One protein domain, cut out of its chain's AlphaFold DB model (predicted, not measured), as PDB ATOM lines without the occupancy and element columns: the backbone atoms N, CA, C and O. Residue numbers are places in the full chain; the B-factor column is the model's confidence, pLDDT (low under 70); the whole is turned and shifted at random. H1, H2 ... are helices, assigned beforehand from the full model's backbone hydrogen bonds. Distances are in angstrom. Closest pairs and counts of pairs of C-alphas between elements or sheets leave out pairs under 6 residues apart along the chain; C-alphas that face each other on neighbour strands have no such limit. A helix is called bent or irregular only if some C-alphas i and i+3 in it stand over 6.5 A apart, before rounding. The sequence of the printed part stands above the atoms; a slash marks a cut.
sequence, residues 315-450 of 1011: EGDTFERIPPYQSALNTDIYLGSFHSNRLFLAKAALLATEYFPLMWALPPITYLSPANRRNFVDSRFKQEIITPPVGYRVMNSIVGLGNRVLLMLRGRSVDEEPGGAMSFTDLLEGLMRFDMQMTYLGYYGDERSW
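Overview. This is residues 315 to 450 of the 1011 residues of the protein "GMC family oxidoreductase" of Anaerolinea sp. 'rifampicinis' (UniProt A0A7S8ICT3). One long helix, H5, runs through the core, and the other four helices sit along it at steep angles: H1 crosses it near its last residues, H2 crosses its middle, and H3 and H4 meet its beginning. H4 leads away from this core, and the long loop of residues 409 to 423 folds back from its far end to H5; residues 336 to 342, of which 336 belongs to H1 and the others to the link from H1 to H2, stick out. The printed part has 136 residues, with five named helices in the order H1 H2 H3 H4 H5 and no named strand; its class is all helix. It is loose, with a radius of gyration of the C-alphas of 17.7 A, and spans 53 by 37 by 23 A.

Arrangement. H1, residues 324 to 336, touches the hub, H5, residues 424 to 444. Their lines are about perpendicular at 82 degrees, and their closest C-alphas, those of Ser 327 and Gly 442, are 4.1 A apart; H5 touches H1 with residues 438 to 443 alone. H2, residues 344 to 360, touches H5 with residues 346 to 353 alone, at a steep tilt of 59 degrees, opposite ways; the closest C-alphas, of Ala 349 and Leu 431, are 5.8 A apart. H2 is irregular: it has a kink of 34 degrees near residue 354, and C-alphas 354 and 357 are 7.3 A apart. H3, residues 370 to 386, touches H5 with residues 381 to 385 alone, at a steep tilt of 50 degrees, opposite ways; the closest C-alphas, of Ile 385 and Thr 425, are 5.8 A apart. H2 and H3 are close but not clearly touching, with the C-alphas of Pro 357 and Phe 376 closest at 7.8 A. H4, residues 392 to 408, touches H5 with residues 392 to 399 alone, about perpendicular at 88 degrees; the closest C-alphas, of Asn 396 and Phe 424, are 5.1 A apart. The packing is mostly crossed: no touching pair is at a shallow tilt. H1 and H4 are apart. In H1, H4 and H5 every O i to N i+4 pair is within hydrogen-bond range; in H2 and in H3, 9 of 13 are.

Along the chain. H1 begins at C-alpha 324 (50.081, 48.946, 94.119) and is 18.3 A long. H2 measures 26.0 A, H3 23.0 A and H4 24.2 A, the last ending at C-alpha 408 (88.271, 47.857, 114.569). H5 is 29.7 A long and ends at C-alpha 444 (48.125, 57.567, 102.370).

Size, cuts and confidence. The two C-alphas farthest apart, of Phe 319 and Gly 411, are 55.6 A apart. The printed part has no cut. The link from H4 to H5, 15 residues, is long. Mean pLDDT of the printed part is 79.6; residues 315 to 320, 341, 406 to 407 and 410 to 422 are under 70.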
ATOM      1  N   GLU A 315      45.974  45.715 102.531       68.75
ATOM      2  CA  GLU A 315      45.025  44.601 102.491       68.75
ATOM      3  C   GLU A 315      44.146  44.666 101.232       68.75
ATOM      4  O   GLU A 315      43.108  45.310 101.197       68.75
ATOM      5  N   GLY A 316      44.604  44.025 100.156       54.88
ATOM      6  CA  GLY A 316      43.962  44.073  98.846       54.88
ATOM      7  C   GLY A 316      43.045  42.891  98.554       54.88
ATOM      8  O   GLY A 316      43.397  42.042  97.737       54.88
ATOM      9  N   ASP A 317      41.833  42.872  99.106       48.22
ATOM     10  CA  ASP A 317      40.753  42.032  98.569       48.22
ATOM     11  C   ASP A 317      40.101  42.729  97.362       48.22
ATOM     12  O   ASP A 317      38.960  43.170  97.364       48.22
ATOM     13  N   THR A 318      40.862  42.839  96.271       47.03
ATOM     14  CA  THR A 318      40.425  43.219  94.907       47.03
ATOM     15  C   THR A 318      39.716  44.566  94.675       47.03
ATOM     16  O   THR A 318      39.462  44.879  93.514       47.03
ATOM     17  N   PHE A 319      39.486  45.412  95.682       53.38
ATOM     18  CA  PHE A 319      38.863  46.735  95.486       53.38
ATOM     19  C   PHE A 319      39.526  47.872  96.271       53.38
ATOM     20  O   PHE A 319      38.888  48.866  96.608       53.38
ATOM     21  N   GLU A 320      40.834  47.774  96.502       69.19
ATOM     22  CA  GLU A 320      41.595  48.926  96.978       69.19
ATOM     23  C   GLU A 320      41.668  50.014  95.900       69.19
ATOM     24  O   GLU A 320      41.957  49.756  94.728       69.19
ATOM     25  N   ARG A 321      41.397  51.258  96.299       77.19
ATOM     26  CA  ARG A 321      41.212  52.390  95.370       77.19
ATOM     27  C   ARG A 321      42.492  52.826  94.672       77.19
ATOM     28  O   ARG A 321      42.448  53.477  93.625       77.19
ATOM     29  N   ILE A 322      43.630  52.492  95.271       86.19
ATOM     30  CA  ILE A 322      44.955  52.836  94.777       86.19
ATOM     31  C   ILE A 322      45.666  51.529  94.432       86.19
ATOM     32  O   ILE A 322      46.043  50.774  95.329       86.19
ATOM     33  N   PRO A 323      45.877  51.249  93.138       84.25
ATOM     34  CA  PRO A 323      46.644  50.086  92.723       84.25
ATOM     35  C   PRO A 323      48.089  50.133  93.261       84.25
ATOM     36  O   PRO A 323      48.680  51.218  93.300       84.25
ATOM     37  N   PRO A 324      48.722  48.984  93.571       86.88
ATOM     38  CA  PRO A 324      50.081  48.946  94.119       86.88
ATOM     39  C   PRO A 324      51.133  49.698  93.292       86.88
ATOM     40  O   PRO A 324      51.978  50.395  93.851       86.88
ATOM     41  N   TYR A 325      51.055  49.626  91.956       85.31
ATOM     42  CA  TYR A 325      51.982  50.342  91.071       85.31
ATOM     43  C   TYR A 325      51.882  51.866  91.228       85.31
ATOM     44  O   TYR A 325      52.875  52.571  91.069       85.31
ATOM     45  N   GLN A 326      50.686  52.380  91.525       87.00
ATOM     46  CA  GLN A 326      50.445  53.810  91.655       87.00
ATOM     47  C   GLN A 326      50.977  54.327  92.988       87.00
ATOM     48  O   GLN A 326      51.626  55.365  93.011       87.00
ATOM     49  N   SER A 327      50.790  53.570  94.071       90.06
ATOM     50  CA  SER A 327      51.429  53.878  95.355       90.06
ATOM     51  C   SER A 327      52.960  53.847  95.232       90.06
ATOM     52  O   SER A 327      53.623  54.807  95.616       90.06
ATOM     53  N   ALA A 328      53.538  52.841  94.562       90.81
ATOM     54  CA  ALA A 328      54.981  52.805  94.304       90.81
ATOM     55  C   ALA A 328      55.482  54.009  93.477       90.81
ATOM     56  O   ALA A 328      56.591  54.495  93.704       90.81
ATOM     57  N   LEU A 329      54.671  54.510  92.536       88.88
ATOM     58  CA  LEU A 329      54.981  55.710  91.753       88.88
ATOM     59  C   LEU A 329      54.912  56.981  92.606       88.88
ATOM     60  O   LEU A 329      55.800  57.823  92.508       88.88
ATOM     61  N   ASN A 330      53.906  57.102  93.470       89.88
ATOM     62  CA  ASN A 330      53.788  58.217  94.407       89.88
ATOM     63  C   ASN A 330      55.015  58.274  95.341       89.88
ATOM     64  O   ASN A 330      55.604  59.338  95.528       89.88
ATOM     65  N   THR A 331      55.474  57.123  95.847       91.62
ATOM     66  CA  THR A 331      56.705  57.035  96.649       91.62
ATOM     67  C   THR A 331      57.954  57.399  95.844       91.62
ATOM     68  O   THR A 331      58.835  58.077  96.369       91.62
ATOM     69  N   ASP A 332      58.053  56.983  94.576       91.56
ATOM     70  CA  ASP A 332      59.160  57.382  93.694       91.56
ATOM     71  C   ASP A 332      59.253  58.906  93.568       91.56
ATOM     72  O   ASP A 332      60.324  59.472  93.786       91.56
ATOM     73  N   ILE A 333      58.121  59.554  93.274       87.75
ATOM     74  CA  ILE A 333      58.011  61.011  93.136       87.75
ATOM     75  C   ILE A 333      58.416  61.698  94.443       87.75
ATOM     76  O   ILE A 333      59.221  62.631  94.420       87.75
ATOM     77  N   TYR A 334      57.922  61.206  95.585       88.19
ATOM     78  CA  TYR A 334      58.281  61.741  96.896       88.19
ATOM     79  C   TYR A 334      59.790  61.678  97.144       88.19
ATOM     80  O   TYR A 334      60.415  62.699  97.418       88.19
ATOM     81  N   LEU A 335      60.413  60.509  96.994       88.75
ATOM     82  CA  LEU A 335      61.852  60.356  97.239       88.75
ATOM     83  C   LEU A 335      62.715  61.101  96.211       88.75
ATOM     84  O   LEU A 335      63.854  61.459  96.511       88.75
ATOM     85  N   GLY A 336      62.196  61.331  95.002       86.94
ATOM     86  CA  GLY A 336      62.853  62.120  93.961       86.94
ATOM     87  C   GLY A 336      62.787  63.633  94.183       86.94
ATOM     88  O   GLY A 336      63.565  64.363  93.567       86.94
ATOM     89  N   SER A 337      61.894  64.110  95.055       81.75
ATOM     90  CA  SER A 337      61.628  65.541  95.254       81.75
ATOM     91  C   SER A 337      62.623  66.261  96.177       81.75
ATOM     92  O   SER A 337      62.737  67.484  96.108       81.75
ATOM     93  N   PHE A 338      63.389  65.532  96.999       77.94
ATOM     94  CA  PHE A 338      64.366  66.111  97.928       77.94
ATOM     95  C   PHE A 338      65.749  65.453  97.829       77.94
ATOM     96  O   PHE A 338      65.937  64.367  97.283       77.94
ATOM     97  N   HIS A 339      66.762  66.134  98.368       72.62
ATOM     98  CA  HIS A 339      68.137  65.643  98.394       72.62
ATOM     99  C   HIS A 339      68.533  65.193  99.800       72.62
ATOM    100  O   HIS A 339      68.475  65.971 100.747       72.62
ATOM    101  N   SER A 340      69.006  63.952  99.922       75.00
ATOM    102  CA  SER A 340      69.630  63.442 101.142       75.00
ATOM    103  C   SER A 340      70.700  62.400 100.819       75.00
ATOM    104  O   SER A 340      70.526  61.555  99.939       75.00
ATOM    105  N   ASN A 341      71.797  62.415 101.581       68.88
ATOM    106  CA  ASN A 341      72.857  61.405 101.489       68.88
ATOM    107  C   ASN A 341      72.406  60.025 101.991       68.88
ATOM    108  O   ASN A 341      73.113  59.041 101.783       68.88
ATOM    109  N   ARG A 342      71.249  59.944 102.662       72.56
ATOM    110  CA  ARG A 342      70.699  58.711 103.236       72.56
ATOM    111  C   ARG A 342      69.702  58.011 102.308       72.56
ATOM    112  O   ARG A 342      69.401  56.849 102.535       72.56
ATOM    113  N   LEU A 343      69.257  58.645 101.216       79.69
ATOM    114  CA  LEU A 343      68.254  58.069 100.306       79.69
ATOM    115  C   LEU A 343      68.677  56.736  99.670       79.69
ATOM    116  O   LEU A 343      67.825  55.911  99.356       79.69
ATOM    117  N   PHE A 344      69.975  56.468  99.490       81.62
ATOM    118  CA  PHE A 344      70.394  55.160  98.973       81.62
ATOM    119  C   PHE A 344      70.052  54.009  99.933       81.62
ATOM    120  O   PHE A 344      69.904  52.882  99.462       81.62
ATOM    121  N   LEU A 345      69.893  54.278 101.239       79.19
ATOM    122  CA  LEU A 345      69.436  53.282 102.209       79.19
ATOM    123  C   LEU A 345      68.051  52.759 101.829       79.19
ATOM    124  O   LEU A 345      67.801  51.579 102.018       79.19
ATOM    125  N   ALA A 346      67.214  53.579 101.184       83.25
ATOM    126  CA  ALA A 346      65.924  53.138 100.668       83.25
ATOM    127  C   ALA A 346      66.055  52.053  99.601       83.25
ATOM    128  O   ALA A 346      65.372  51.032  99.617       83.25
ATOM    129  N   LYS A 347      66.988  52.263  98.673       88.50
ATOM    130  CA  LYS A 347      67.299  51.299  97.614       88.50
ATOM    131  C   LYS A 347      67.927  50.036  98.201       88.50
ATOM    132  O   LYS A 347      67.576  48.939  97.780       88.50
ATOM    133  N   ALA A 348      68.819  50.190  99.180       86.06
ATOM    134  CA  ALA A 348      69.459  49.076  99.868       86.06
ATOM    135  C   ALA A 348      68.456  48.235 100.675       86.06
ATOM    136  O   ALA A 348      68.519  47.014 100.591       86.06
ATOM    137  N   ALA A 349      67.521  48.871 101.387       86.25
ATOM    138  CA  ALA A 349      66.428  48.214 102.100       86.25
ATOM    139  C   ALA A 349      65.561  47.400 101.133       86.25
ATOM    140  O   ALA A 349      65.476  46.187 101.280       86.25
ATOM    141  N   LEU A 350      65.056  48.003 100.051       90.94
ATOM    142  CA  LEU A 350      64.273  47.260  99.056       90.94
ATOM    143  C   LEU A 350      65.048  46.063  98.479       90.94
ATOM    144  O   LEU A 350      64.506  44.969  98.358       90.94
ATOM    145  N   LEU A 351      66.335  46.225  98.152       90.88
ATOM    146  CA  LEU A 351      67.157  45.104  97.681       90.88
ATOM    147  C   LEU A 351      67.347  44.023  98.753       90.88
ATOM    148  O   LEU A 351      67.326  42.838  98.426       90.88
ATOM    149  N   ALA A 352      67.525  44.412 100.016       89.75
ATOM    150  CA  ALA A 352      67.599  43.467 101.117       89.75
ATOM    151  C   ALA A 352      66.288  42.680 101.231       89.75
ATOM    152  O   ALA A 352      66.348  41.456 101.246       89.75
ATOM    153  N   THR A 353      65.128  43.342 101.189       89.31
ATOM    154  CA  THR A 353      63.804  42.699 101.204       89.31
ATOM    155  C   THR A 353      63.584  41.776 100.013       89.31
ATOM    156  O   THR A 353      63.090  40.662 100.188       89.31
ATOM    157  N   GLU A 354      63.999  42.182  98.812       90.50
ATOM    158  CA  GLU A 354      63.910  41.357  97.604       90.50
ATOM    159  C   GLU A 354      64.631  40.025  97.783       90.50
ATOM    160  O   GLU A 354      64.054  38.980  97.501       90.50
ATOM    161  N   TYR A 355      65.867  40.035  98.281       89.12
ATOM    162  CA  TYR A 355      66.685  38.824  98.381       89.12
ATOM    163  C   TYR A 355      66.617  38.128  99.742       89.12
ATOM    164  O   TYR A 355      67.139  37.024  99.893       89.12
ATOM    165  N   PHE A 356      65.935  38.711 100.724       88.69
ATOM    166  CA  PHE A 356      65.769  38.130 102.050       88.69
ATOM    167  C   PHE A 356      65.199  36.699 102.045       88.69
ATOM    168  O   PHE A 356      65.740  35.849 102.762       88.69
ATOM    169  N   PRO A 357      64.191  36.356 101.213       88.00
ATOM    170  CA  PRO A 357      63.651  34.999 101.182       88.00
ATOM    171  C   PRO A 357      64.680  33.925 100.788       88.00
ATOM    172  O   PRO A 357      64.504  32.757 101.149       88.00
ATOM    173  N   LEU A 358      65.782  34.296 100.117       82.94
ATOM    174  CA  LEU A 358      66.816  33.346  99.697       82.94
ATOM    175  C   LEU A 358      67.439  32.592 100.876       82.94
ATOM    176  O   LEU A 358      67.822  31.432 100.719       82.94
ATOM    177  N   MET A 359      67.480  33.195 102.067       79.62
ATOM    178  CA  MET A 359      67.993  32.536 103.273       79.62
ATOM    179  C   MET A 359      67.168  31.317 103.703       79.62
ATOM    180  O   MET A 359      67.670  30.457 104.420       79.62
ATOM    181  N   TRP A 360      65.924  31.211 103.231       79.31
ATOM    182  CA  TRP A 360      65.037  30.071 103.474       79.31
ATOM    183  C   TRP A 360      64.817  29.219 102.233       79.31
ATOM    184  O   TRP A 360      63.832  28.483 102.162       79.31
ATOM    185  N   ALA A 361      65.710  29.329 101.243       74.31
ATOM    186  CA  ALA A 361      65.531  28.704  99.942       74.31
ATOM    187  C   ALA A 361      64.139  29.020  99.365       74.31
ATOM    188  O   ALA A 361      63.444  28.147  98.844       74.31
ATOM    189  N   LEU A 362      63.730  30.284  99.454       78.12
ATOM    190  CA  LEU A 362      62.612  30.841  98.707       78.12
ATOM    191  C   LEU A 362      63.175  31.803  97.655       78.12
ATOM    192  O   LEU A 362      64.215  32.413  97.894       78.12
ATOM    193  N   PRO A 363      62.538  31.936  96.485       77.62
ATOM    194  CA  PRO A 363      62.959  32.903  95.471       77.62
ATOM    195  C   PRO A 363      62.809  34.347  95.986       77.62
ATOM    196  O   PRO A 363      62.122  34.570  96.986       77.62
ATOM    197  N   PRO A 364      63.361  35.342  95.272       86.56
ATOM    198  CA  PRO A 364      63.206  36.736  95.666       86.56
ATOM    199  C   PRO A 364      61.734  37.184  95.754       86.56
ATOM    200  O   PRO A 364      60.853  36.601  95.113       86.56
ATOM    201  N   ILE A 365      61.456  38.216  96.551       85.94
ATOM    202  CA  ILE A 365      60.100  38.569  96.988       85.94
ATOM    203  C   ILE A 365      59.148  38.895  95.821       85.94
ATOM    204  O   ILE A 365      57.982  38.489  95.835       85.94
ATOM    205  N   THR A 366      59.655  39.525  94.756       85.06
ATOM    206  CA  THR A 366      58.898  39.845  93.529       85.06
ATOM    207  C   THR A 366      58.438  38.611  92.737       85.06
ATOM    208  O   THR A 366      57.566  38.693  91.856       85.06
ATOM    209  N   TYR A 367      59.010  37.442  93.028       80.00
ATOM    210  CA  TYR A 367      58.668  36.173  92.389       80.00
ATOM    211  C   TYR A 367      57.588  35.396  93.125       80.00
ATOM    212  O   TYR A 367      56.892  34.603  92.489       80.00
ATOM    213  N   LEU A 368      57.419  35.651  94.421       80.00
ATOM    214  CA  LEU A 368      56.362  35.054  95.225       80.00
ATOM    215  C   LEU A 368      54.994  35.570  94.767       80.00
ATOM    216  O   LEU A 368      54.853  36.746  94.420       80.00
ATOM    217  N   SER A 369      53.989  34.692  94.779       76.38
ATOM    218  CA  SER A 369      52.591  35.104  94.638       76.38
ATOM    219  C   SER A 369      52.203  36.050  95.783       76.38
ATOM    220  O   SER A 369      52.813  35.963  96.853       76.38
ATOM    221  N   PRO A 370      51.186  36.915  95.622       78.19
ATOM    222  CA  PRO A 370      50.751  37.812  96.697       78.19
ATOM    223  C   PRO A 370      50.465  37.073  98.017       78.19
ATOM    224  O   PRO A 370      50.938  37.479  99.073       78.19
ATOM    225  N   ALA A 371      49.802  35.912  97.953       76.00
ATOM    226  CA  ALA A 371      49.527  35.077  99.125       76.00
ATOM    227  C   ALA A 371      50.807  34.510  99.773       76.00
ATOM    228  O   ALA A 371      50.978  34.587 100.988       76.00
ATOM    229  N   ASN A 372      51.742  33.980  98.975       79.44
ATOM    230  CA  ASN A 372      53.012  33.462  99.497       79.44
ATOM    231  C   ASN A 372      53.886  34.580 100.071       79.44
ATOM    232  O   ASN A 372      54.582  34.367 101.064       79.44
ATOM    233  N   ARG A 373      53.838  35.770  99.464       87.06
ATOM    234  CA  ARG A 373      54.526  36.965  99.945       87.06
ATOM    235  C   ARG A 373      53.965  37.414 101.288       87.06
ATOM    236  O   ARG A 373      54.751  37.621 102.207       87.06
ATOM    237  N   ARG A 374      52.637  37.461 101.433       84.62
ATOM    238  CA  ARG A 374      51.953  37.760 102.702       84.62
ATOM    239  C   ARG A 374      52.324  36.765 103.794       84.62
ATOM    240  O   ARG A 374      52.814  37.179 104.835       84.62
ATOM    241  N   ASN A 375      52.254  35.464 103.513       85.44
ATOM    242  CA  ASN A 375      52.671  34.422 104.459       85.44
ATOM    243  C   ASN A 375      54.146  34.556 104.882       85.44
ATOM    244  O   ASN A 375      54.497  34.362 106.050       85.44
ATOM    245  N   PHE A 376      55.030  34.880 103.936       88.25
ATOM    246  CA  PHE A 376      56.440  35.124 104.226       88.25
ATOM    247  C   PHE A 376      56.620  36.352 105.123       88.25
ATOM    248  O   PHE A 376      57.334  36.292 106.121       88.25
ATOM    249  N   VAL A 377      55.940  37.447 104.797       87.75
ATOM    250  CA  VAL A 377      55.973  38.686 105.567       87.75
ATOM    251  C   VAL A 377      55.427  38.484 106.987       87.75
ATOM    252  O   VAL A 377      56.102  38.836 107.955       87.75
ATOM    253  N   ASP A 378      54.273  37.837 107.138       86.12
ATOM    254  CA  ASP A 378      53.658  37.567 108.440       86.12
ATOM    255  C   ASP A 378      54.528  36.650 109.309       86.12
ATOM    256  O   ASP A 378      54.700  36.883 110.507       86.12
ATOM    257  N   SER A 379      55.145  35.621 108.728       87.62
ATOM    258  CA  SER A 379      56.044  34.749 109.490       87.62
ATOM    259  C   SER A 379      57.337  35.466 109.892       87.62
ATOM    260  O   SER A 379      57.675  35.512 111.075       87.62
ATOM    261  N   ARG A 380      58.053  36.064 108.932       88.19
ATOM    262  CA  ARG A 380      59.419  36.570 109.148       88.19
ATOM    263  C   ARG A 380      59.485  37.945 109.788       88.19
ATOM    264  O   ARG A 380      60.405  38.193 110.562       88.19
ATOM    265  N   PHE A 381      58.531  38.817 109.481       84.81
ATOM    266  CA  PHE A 381      58.550  40.212 109.917       84.81
ATOM    267  C   PHE A 381      57.483  40.551 110.961       84.81
ATOM    268  O   PHE A 381      57.616  41.565 111.634       84.81
ATOM    269  N   LYS A 382      56.460  39.708 111.163       81.19
ATOM    270  CA  LYS A 382      55.463  39.908 112.232       81.19
ATOM    271  C   LYS A 382      55.692  38.948 113.402       81.19
ATOM    272  O   LYS A 382      55.883  39.391 114.529       81.19
ATOM    273  N   GLN A 383      55.725  37.638 113.159       84.69
ATOM    274  CA  GLN A 383      55.827  36.640 114.235       84.69
ATOM    275  C   GLN A 383      57.254  36.481 114.780       84.69
ATOM    276  O   GLN A 383      57.465  36.565 115.990       84.69
ATOM    277  N   GLU A 384      58.241  36.278 113.905       87.06
ATOM    278  CA  GLU A 384      59.621  35.968 114.312       87.06
ATOM    279  C   GLU A 384      60.396  37.174 114.858       87.06
ATOM    280  O   GLU A 384      61.362  36.987 115.590       87.06
ATOM    281  N   ILE A 385      59.974  38.409 114.570       81.38
ATOM    282  CA  ILE A 385      60.541  39.599 115.230       81.38
ATOM    283  C   ILE A 385      60.117  39.647 116.700       81.38
ATOM    284  O   ILE A 385      60.937  39.916 117.573       81.38
ATOM    285  N   ILE A 386      58.847  39.334 116.982       78.56
ATOM    286  CA  ILE A 386      58.298  39.326 118.345       78.56
ATOM    287  C   ILE A 386      58.816  38.117 119.131       78.56
ATOM    288  O   ILE A 386      59.101  38.218 120.322       78.56
ATOM    289  N   THR A 387      58.909  36.951 118.485       83.00
ATOM    290  CA  THR A 387      59.377  35.701 119.105       83.00
ATOM    291  C   THR A 387      60.484  35.072 118.253       83.00
ATOM    292  O   THR A 387      60.204  34.190 117.436       83.00
ATOM    293  N   PRO A 388      61.748  35.508 118.424       83.12
ATOM    294  CA  PRO A 388      62.853  35.060 117.583       83.12
ATOM    295  C   PRO A 388      63.122  33.555 117.700       83.12
ATOM    296  O   PRO A 388      63.279  33.041 118.814       83.12
ATOM    297  N   PRO A 389      63.236  32.821 116.577       85.81
ATOM    298  CA  PRO A 389      63.583  31.409 116.608       85.81
ATOM    299  C   PRO A 389      65.032  31.212 117.067       85.81
ATOM    300  O   PRO A 389      65.900  32.067 116.886       85.81
ATOM    301  N   VAL A 390      65.339  30.027 117.604       83.38
ATOM    302  CA  VAL A 390      66.675  29.692 118.139       83.38
ATOM    303  C   VAL A 390      67.808  29.955 117.139       83.38
ATOM    304  O   VAL A 390      68.883  30.399 117.547       83.38
ATOM    305  N   GLY A 391      67.569  29.726 115.843       80.69
ATOM    306  CA  GLY A 391      68.548  29.962 114.778       80.69
ATOM    307  C   GLY A 391      69.012  31.419 114.664       80.69
ATOM    308  O   GLY A 391      70.149  31.665 114.262       80.69
ATOM    309  N   TYR A 392      68.204  32.390 115.101       85.38
ATOM    310  CA  TYR A 392      68.578  33.808 115.063       85.38
ATOM    311  C   TYR A 392      69.697  34.142 116.053       85.38
ATOM    312  O   TYR A 392      70.408  35.120 115.853       85.38
ATOM    313  N   ARG A 393      69.956  33.299 117.066       80.00
ATOM    314  CA  ARG A 393      71.122  33.462 117.954       80.00
ATOM    315  C   ARG A 393      72.449  33.331 117.204       80.00
ATOM    316  O   ARG A 393      73.397  34.058 117.496       80.00
ATOM    317  N   VAL A 394      72.504  32.441 116.212       82.75
ATOM    318  CA  VAL A 394      73.678  32.296 115.338       82.75
ATOM    319  C   VAL A 394      73.835  33.545 114.475       82.75
ATOM    320  O   VAL A 394      74.928  34.100 114.400       82.75
ATOM    321  N   MET A 395      72.736  34.047 113.909       83.06
ATOM    322  CA  MET A 395      72.752  35.276 113.108       83.06
ATOM    323  C   MET A 395      73.167  36.494 113.937       83.06
ATOM    324  O   MET A 395      74.021  37.256 113.502       83.06
ATOM    325  N   ASN A 396      72.672  36.625 115.169       82.38
ATOM    326  CA  ASN A 396      73.114  37.655 116.113       82.38
ATOM    327  C   ASN A 396      74.619  37.574 116.390       82.38
ATOM    328  O   ASN A 396      75.279  38.604 116.479       82.38
ATOM    329  N   SER A 397      75.177  36.365 116.484       80.38
ATOM    330  CA  SER A 397      76.620  36.175 116.677       80.38
ATOM    331  C   SER A 397      77.421  36.632 115.450       80.38
ATOM    332  O   SER A 397      78.455  37.281 115.597       80.38
ATOM    333  N   ILE A 398      76.920  36.354 114.240       81.06
ATOM    334  CA  ILE A 398      77.525  36.801 112.974       81.06
ATOM    335  C   ILE A 398      77.465  38.327 112.854       81.06
ATOM    336  O   ILE A 398      78.482  38.962 112.575       81.06
ATOM    337  N   VAL A 399      76.299  38.926 113.110       79.94
ATOM    338  CA  VAL A 399      76.121  40.386 113.095       79.94
ATOM    339  C   VAL A 399      77.008  41.041 114.156       79.94
ATOM    340  O   VAL A 399      77.688  42.022 113.866       79.94
ATOM    341  N   GLY A 400      77.098  40.455 115.352       75.75
ATOM    342  CA  GLY A 400      77.990  40.911 116.415       75.75
ATOM    343  C   GLY A 400      79.467  40.890 116.013       75.75
ATOM    344  O   GLY A 400      80.189  41.850 116.283       75.75
ATOM    345  N   LEU A 401      79.922  39.844 115.312       78.44
ATOM    346  CA  LEU A 401      81.278  39.788 114.759       78.44
ATOM    347  C   LEU A 401      81.497  40.884 113.706       78.44
ATOM    348  O   LEU A 401      82.518  41.569 113.746       78.44
ATOM    349  N   GLY A 402      80.526  41.086 112.812       76.44
ATOM    350  CA  GLY A 402      80.546  42.163 111.822       76.44
ATOM    351  C   GLY A 402      80.679  43.539 112.473       76.44
ATOM    352  O   GLY A 402      81.572  44.300 112.106       76.44
ATOM    353  N   ASN A 403      79.872  43.818 113.501       72.31
ATOM    354  CA  ASN A 403      79.919  45.065 114.267       72.31
ATOM    355  C   ASN A 403      81.300  45.290 114.907       72.31
ATOM    356  O   ASN A 403      81.838  46.393 114.830       72.31
ATOM    357  N   ARG A 404      81.922  44.244 115.471       73.44
ATOM    358  CA  ARG A 404      83.280  44.322 116.046       73.44
ATOM    359  C   ARG A 404      84.351  44.612 114.999       73.44
ATOM    360  O   ARG A 404      85.205  45.463 115.227       73.44
ATOM    361  N   VAL A 405      84.306  43.936 113.849       75.69
ATOM    362  CA  VAL A 405      85.225  44.210 112.727       75.69
ATOM    363  C   VAL A 405      85.080  45.661 112.269       75.69
ATOM    364  O   VAL A 405      86.070  46.345 112.020       75.69
ATOM    365  N   LEU A 406      83.847  46.157 112.223       69.25
ATOM    366  CA  LEU A 406      83.550  47.527 111.841       69.25
ATOM    367  C   LEU A 406      84.119  48.564 112.821       69.25
ATOM    368  O   LEU A 406      84.643  49.591 112.389       69.25
ATOM    369  N   LEU A 407      84.048  48.290 114.129       68.25
ATOM    370  CA  LEU A 407      84.673  49.118 115.162       68.25
ATOM    371  C   LEU A 407      86.203  49.120 115.039       68.25
ATOM    372  O   LEU A 407      86.815  50.190 115.094       68.25
ATOM    373  N   MET A 408      86.819  47.959 114.782       71.44
ATOM    374  CA  MET A 408      88.271  47.857 114.569       71.44
ATOM    375  C   MET A 408      88.740  48.693 113.376       71.44
ATOM    376  O   MET A 408      89.722  49.426 113.487       71.44
ATOM    377  N   LEU A 409      88.012  48.659 112.255       70.25
ATOM    378  CA  LEU A 409      88.311  49.483 111.074       70.25
ATOM    379  C   LEU A 409      88.243  50.996 111.359       70.25
ATOM    380  O   LEU A 409      88.756  51.792 110.573       70.25
ATOM    381  N   ARG A 410      87.635  51.405 112.479       61.06
ATOM    382  CA  ARG A 410      87.530  52.796 112.940       61.06
ATOM    383  C   ARG A 410      88.530  53.165 114.034       61.06
ATOM    384  O   ARG A 410      88.458  54.276 114.551       61.06
ATOM    385  N   GLY A 411      89.439  52.259 114.399       64.00
ATOM    386  CA  GLY A 411      90.383  52.473 115.497       64.00
ATOM    387  C   GLY A 411      89.711  52.557 116.872       64.00
ATOM    388  O   GLY A 411      90.284  53.145 117.786       64.00
ATOM    389  N   ARG A 412      88.493  52.010 117.011       64.94
ATOM    390  CA  ARG A 412      87.760  51.915 118.282       64.94
ATOM    391  C   ARG A 412      88.057  50.583 118.974       64.94
ATOM    392  O   ARG A 412      88.430  49.610 118.316       64.94
ATOM    393  N   SER A 413      87.904  50.546 120.300       56.81
ATOM    394  CA  SER A 413      88.111  49.318 121.077       56.81
ATOM    395  C   SER A 413      87.072  48.257 120.708       56.81
ATOM    396  O   SER A 413      85.907  48.572 120.483       56.81
ATOM    397  N   VAL A 414      87.486  46.989 120.684       55.84
ATOM    398  CA  VAL A 414      86.589  45.836 120.477       55.84
ATOM    399  C   VAL A 414      85.667  45.621 121.686       55.84
ATOM    400  O   VAL A 414      84.610  45.006 121.544       55.84
ATOM    401  N   ASP A 415      86.069  46.154 122.844       53.72
ATOM    402  CA  ASP A 415      85.340  46.081 124.113       53.72
ATOM    403  C   ASP A 415      84.389  47.271 124.326       53.72
ATOM    404  O   ASP A 415      83.608  47.263 125.275       53.72
ATOM    405  N   GLU A 416      84.429  48.297 123.463       52.69
ATOM    406  CA  GLU A 416      83.360  49.296 123.449       52.69
ATOM    407  C   GLU A 416      82.079  48.612 122.970       52.69
ATOM    408  O   GLU A 416      82.024  48.106 121.846       52.69
ATOM    409  N   GLU A 417      81.032  48.621 123.803       50.75
ATOM    410  CA  GLU A 417      79.695  48.314 123.308       50.75
ATOM    411  C   GLU A 417      79.410  49.289 122.159       50.75
ATOM    412  O   GLU A 417      79.453  50.510 122.364       50.75
ATOM    413  N   PRO A 418      79.145  48.802 120.933       51.50
ATOM    414  CA  PRO A 418      78.634  49.685 119.907       51.50
ATOM    415  C   PRO A 418      77.346  50.260 120.497       51.50
ATOM    416  O   PRO A 418      76.435  49.488 120.795       51.50
ATOM    417  N   GLY A 419      77.275  51.581 120.702       45.06
ATOM    418  CA  GLY A 419      76.145  52.296 121.327       45.06
ATOM    419  C   GLY A 419      74.814  52.212 120.556       45.06
ATOM    420  O   GLY A 419      73.956  53.074 120.692       45.06
ATOM    421  N   GLY A 420      74.669  51.176 119.734       50.69
ATOM    422  CA  GLY A 420      73.586  50.832 118.834       50.69
ATOM    423  C   GLY A 420      73.880  49.525 118.080       50.69
ATOM    424  O   GLY A 420      73.548  49.429 116.904       50.69
ATOM    425  N   ALA A 421      74.561  48.540 118.694       57.88
ATOM    426  CA  ALA A 421      74.849  47.247 118.067       57.88
ATOM    427  C   ALA A 421      73.542  46.541 117.676       57.88
ATOM    428  O   ALA A 421      72.922  45.876 118.502       57.88
ATOM    429  N   MET A 422      73.118  46.697 116.422       66.75
ATOM    430  CA  MET A 422      71.887  46.078 115.944       66.75
ATOM    431  C   MET A 422      72.032  44.563 116.020       66.75
ATOM    432  O   MET A 422      72.965  43.989 115.454       66.75
ATOM    433  N   SER A 423      71.111  43.912 116.721       75.81
ATOM    434  CA  SER A 423      70.907  42.481 116.568       75.81
ATOM    435  C   SER A 423      70.342  42.192 115.174       75.81
ATOM    436  O   SER A 423      69.840  43.076 114.478       75.81
ATOM    437  N   PHE A 424      70.399  40.935 114.749       82.75
ATOM    438  CA  PHE A 424      69.763  40.511 113.509       82.75
ATOM    439  C   PHE A 424      68.263  40.840 113.518       82.75
ATOM    440  O   PHE A 424      67.748  41.336 112.524       82.75
ATOM    441  N   THR A 425      67.578  40.660 114.650       80.25
ATOM    442  CA  THR A 425      66.161  41.028 114.811       80.25
ATOM    443  C   THR A 425      65.910  42.523 114.657       80.25
ATOM    444  O   THR A 425      64.914  42.906 114.049       80.25
ATOM    445  N   ASP A 426      66.828  43.367 115.132       77.25
ATOM    446  CA  ASP A 426      66.718  44.822 114.977       77.25
ATOM    447  C   ASP A 426      66.887  45.235 113.515       77.25
ATOM    448  O   ASP A 426      66.172  46.109 113.032       77.25
ATOM    449  N   LEU A 427      67.784  44.560 112.788       80.06
ATOM    450  CA  LEU A 427      67.959  44.765 111.353       80.06
ATOM    451  C   LEU A 427      66.690  44.387 110.574       80.06
ATOM    452  O   LEU A 427      66.297  45.120 109.670       80.06
ATOM    453  N   LEU A 428      66.037  43.272 110.929       83.69
ATOM    454  CA  LEU A 428      64.780  42.857 110.289       83.69
ATOM    455  C   LEU A 428      63.641  43.830 110.563       83.69
ATOM    456  O   LEU A 428      62.871  44.154 109.661       83.69
ATOM    457  N   GLU A 429      63.541  44.303 111.803       81.06
ATOM    458  CA  GLU A 429      62.561  45.316 112.173       81.06
ATOM    459  C   GLU A 429      62.808  46.617 111.409       81.06
ATOM    460  O   GLU A 429      61.870  47.159 110.829       81.06
ATOM    461  N   GLY A 430      64.052  47.101 111.378       80.06
ATOM    462  CA  GLY A 430      64.415  48.312 110.647       80.06
ATOM    463  C   GLY A 430      64.092  48.198 109.158       80.06
ATOM    464  O   GLY A 430      63.518  49.123 108.587       80.06
ATOM    465  N   LEU A 431      64.390  47.042 108.554       84.19
ATOM    466  CA  LEU A 431      64.068  46.734 107.163       84.19
ATOM    467  C   LEU A 431      62.563  46.844 106.891       84.19
ATOM    468  O   LEU A 431      62.148  47.582 106.000       84.19
ATOM    469  N   MET A 432      61.739  46.168 107.694       83.94
ATOM    470  CA  MET A 432      60.293  46.182 107.481       83.94
ATOM    471  C   MET A 432      59.663  47.539 107.801       83.94
ATOM    472  O   MET A 432      58.797  47.998 107.062       83.94
ATOM    473  N   ARG A 433      60.108  48.229 108.859       81.44
ATOM    474  CA  ARG A 433      59.645  49.594 109.153       81.44
ATOM    475  C   ARG A 433      59.922  50.527 107.984       81.44
ATOM    476  O   ARG A 433      59.062  51.333 107.643       81.44
ATOM    477  N   PHE A 434      61.089  50.397 107.361       84.00
ATOM    478  CA  PHE A 434      61.436  51.180 106.188       84.00
ATOM    479  C   PHE A 434      60.476  50.903 105.018       84.00
ATOM    480  O   PHE A 434      59.897  51.830 104.452       84.00
ATOM    481  N   ASP A 435      60.245  49.631 104.698       85.88
ATOM    482  CA  ASP A 435      59.331  49.205 103.632       85.88
ATOM    483  C   ASP A 435      57.874  49.644 103.873       85.88
ATOM    484  O   ASP A 435      57.183  50.087 102.948       85.88
ATOM    485  N   MET A 436      57.422  49.587 105.129       86.19
ATOM    486  CA  MET A 436      56.132  50.119 105.569       86.19
ATOM    487  C   MET A 436      56.052  51.629 105.355       86.19
ATOM    488  O   MET A 436      55.108  52.095 104.725       86.19
ATOM    489  N   GLN A 437      57.054  52.398 105.799       85.88
ATOM    490  CA  GLN A 437      57.090  53.848 105.586       85.88
ATOM    491  C   GLN A 437      57.005  54.200 104.098       85.88
ATOM    492  O   GLN A 437      56.217  55.065 103.721       85.88
ATOM    493  N   MET A 438      57.756  53.499 103.241       88.00
ATOM    494  CA  MET A 438      57.704  53.704 101.789       88.00
ATOM    495  C   MET A 438      56.321  53.407 101.211       88.00
ATOM    496  O   MET A 438      55.857  54.126 100.329       88.00
ATOM    497  N   THR A 439      55.650  52.379 101.724       89.25
ATOM    498  CA  THR A 439      54.287  52.024 101.317       89.25
ATOM    499  C   THR A 439      53.264  53.061 101.781       89.25
ATOM    500  O   THR A 439      52.389  53.457 101.010       89.25
ATOM    501  N   TYR A 440      53.385  53.548 103.017       90.00
ATOM    502  CA  TYR A 440      52.479  54.543 103.592       90.00
ATOM    503  C   TYR A 440      52.602  55.900 102.910       90.00
ATOM    504  O   TYR A 440      51.577  56.527 102.656       90.00
ATOM    505  N   LEU A 441      53.826  56.302 102.552       88.81
ATOM    506  CA  LEU A 441      54.095  57.498 101.753       88.81
ATOM    507  C   LEU A 441      53.298  57.494 100.448       88.81
ATOM    508  O   LEU A 441      52.608  58.463 100.142       88.81
ATOM    509  N   GLY A 442      53.358  56.387  99.709       89.50
ATOM    510  CA  GLY A 442      52.699  56.273  98.413       89.50
ATOM    511  C   GLY A 442      51.182  56.113  98.490       89.50
ATOM    512  O   GLY A 442      50.469  56.626  97.625       89.50
ATOM    513  N   TYR A 443      50.689  55.402  99.509       91.69
ATOM    514  CA  TYR A 443      49.269  55.074  99.643       91.69
ATOM    515  C   TYR A 443      48.476  56.172 100.367       91.69
ATOM    516  O   TYR A 443      47.496  56.663  99.821       91.69
ATOM    517  N   TYR A 444      48.892  56.599 101.566       91.88
ATOM    518  CA  TYR A 444      48.125  57.567 102.370       91.88
ATOM    519  C   TYR A 444      48.329  59.026 101.956       91.88
ATOM    520  O   TYR A 444      47.547  59.880 102.371       91.88
ATOM    521  N   GLY A 445      49.338  59.317 101.132       89.81
ATOM    522  CA  GLY A 445      49.480  60.627 100.497       89.81
ATOM    523  C   GLY A 445      48.582  60.830  99.268       89.81
ATOM    524  O   GLY A 445      48.521  61.935  98.743       89.81
ATOM    525  N   ASP A 446      47.873  59.796  98.805       90.00
ATOM    526  CA  ASP A 446      46.964  59.879  97.660       90.00
ATOM    527  C   ASP A 446      45.521  60.114  98.125       90.00
ATOM    528  O   ASP A 446      44.975  59.348  98.921       90.00
ATOM    529  N   GLU A 447      44.868  61.153  97.600       90.00
ATOM    530  CA  GLU A 447      43.542  61.568  98.077       90.00
ATOM    531  C   GLU A 447      42.448  60.501  97.928       90.00
ATOM    532  O   GLU A 447      41.439  60.539  98.638       90.00
ATOM    533  N   ARG A 448      42.647  59.503  97.056       88.69
ATOM    534  CA  ARG A 448      41.704  58.387  96.897       88.69
ATOM    535  C   ARG A 448      41.583  57.526  98.151       88.69
ATOM    536  O   ARG A 448      40.542  56.888  98.319       88.69
ATOM    537  N   SER A 449      42.592  57.505  99.028       89.62
ATOM    538  CA  SER A 449      42.528  56.782 100.304       89.62
ATOM    539  C   SER A 449      41.763  57.550 101.392       89.62
ATOM    540  O   SER A 449      41.470  56.984 102.446       89.62
ATOM    541  N   TRP A 450      41.462  58.836 101.177       91.06
ATOM    542  CA  TRP A 450      40.943  59.737 102.211       91.06
ATOM    543  C   TRP A 450      39.437  59.633 102.403       91.06
ATOM    544  O   TRP A 450      38.970  59.508 103.535       91.06
TER     545      TRP A 450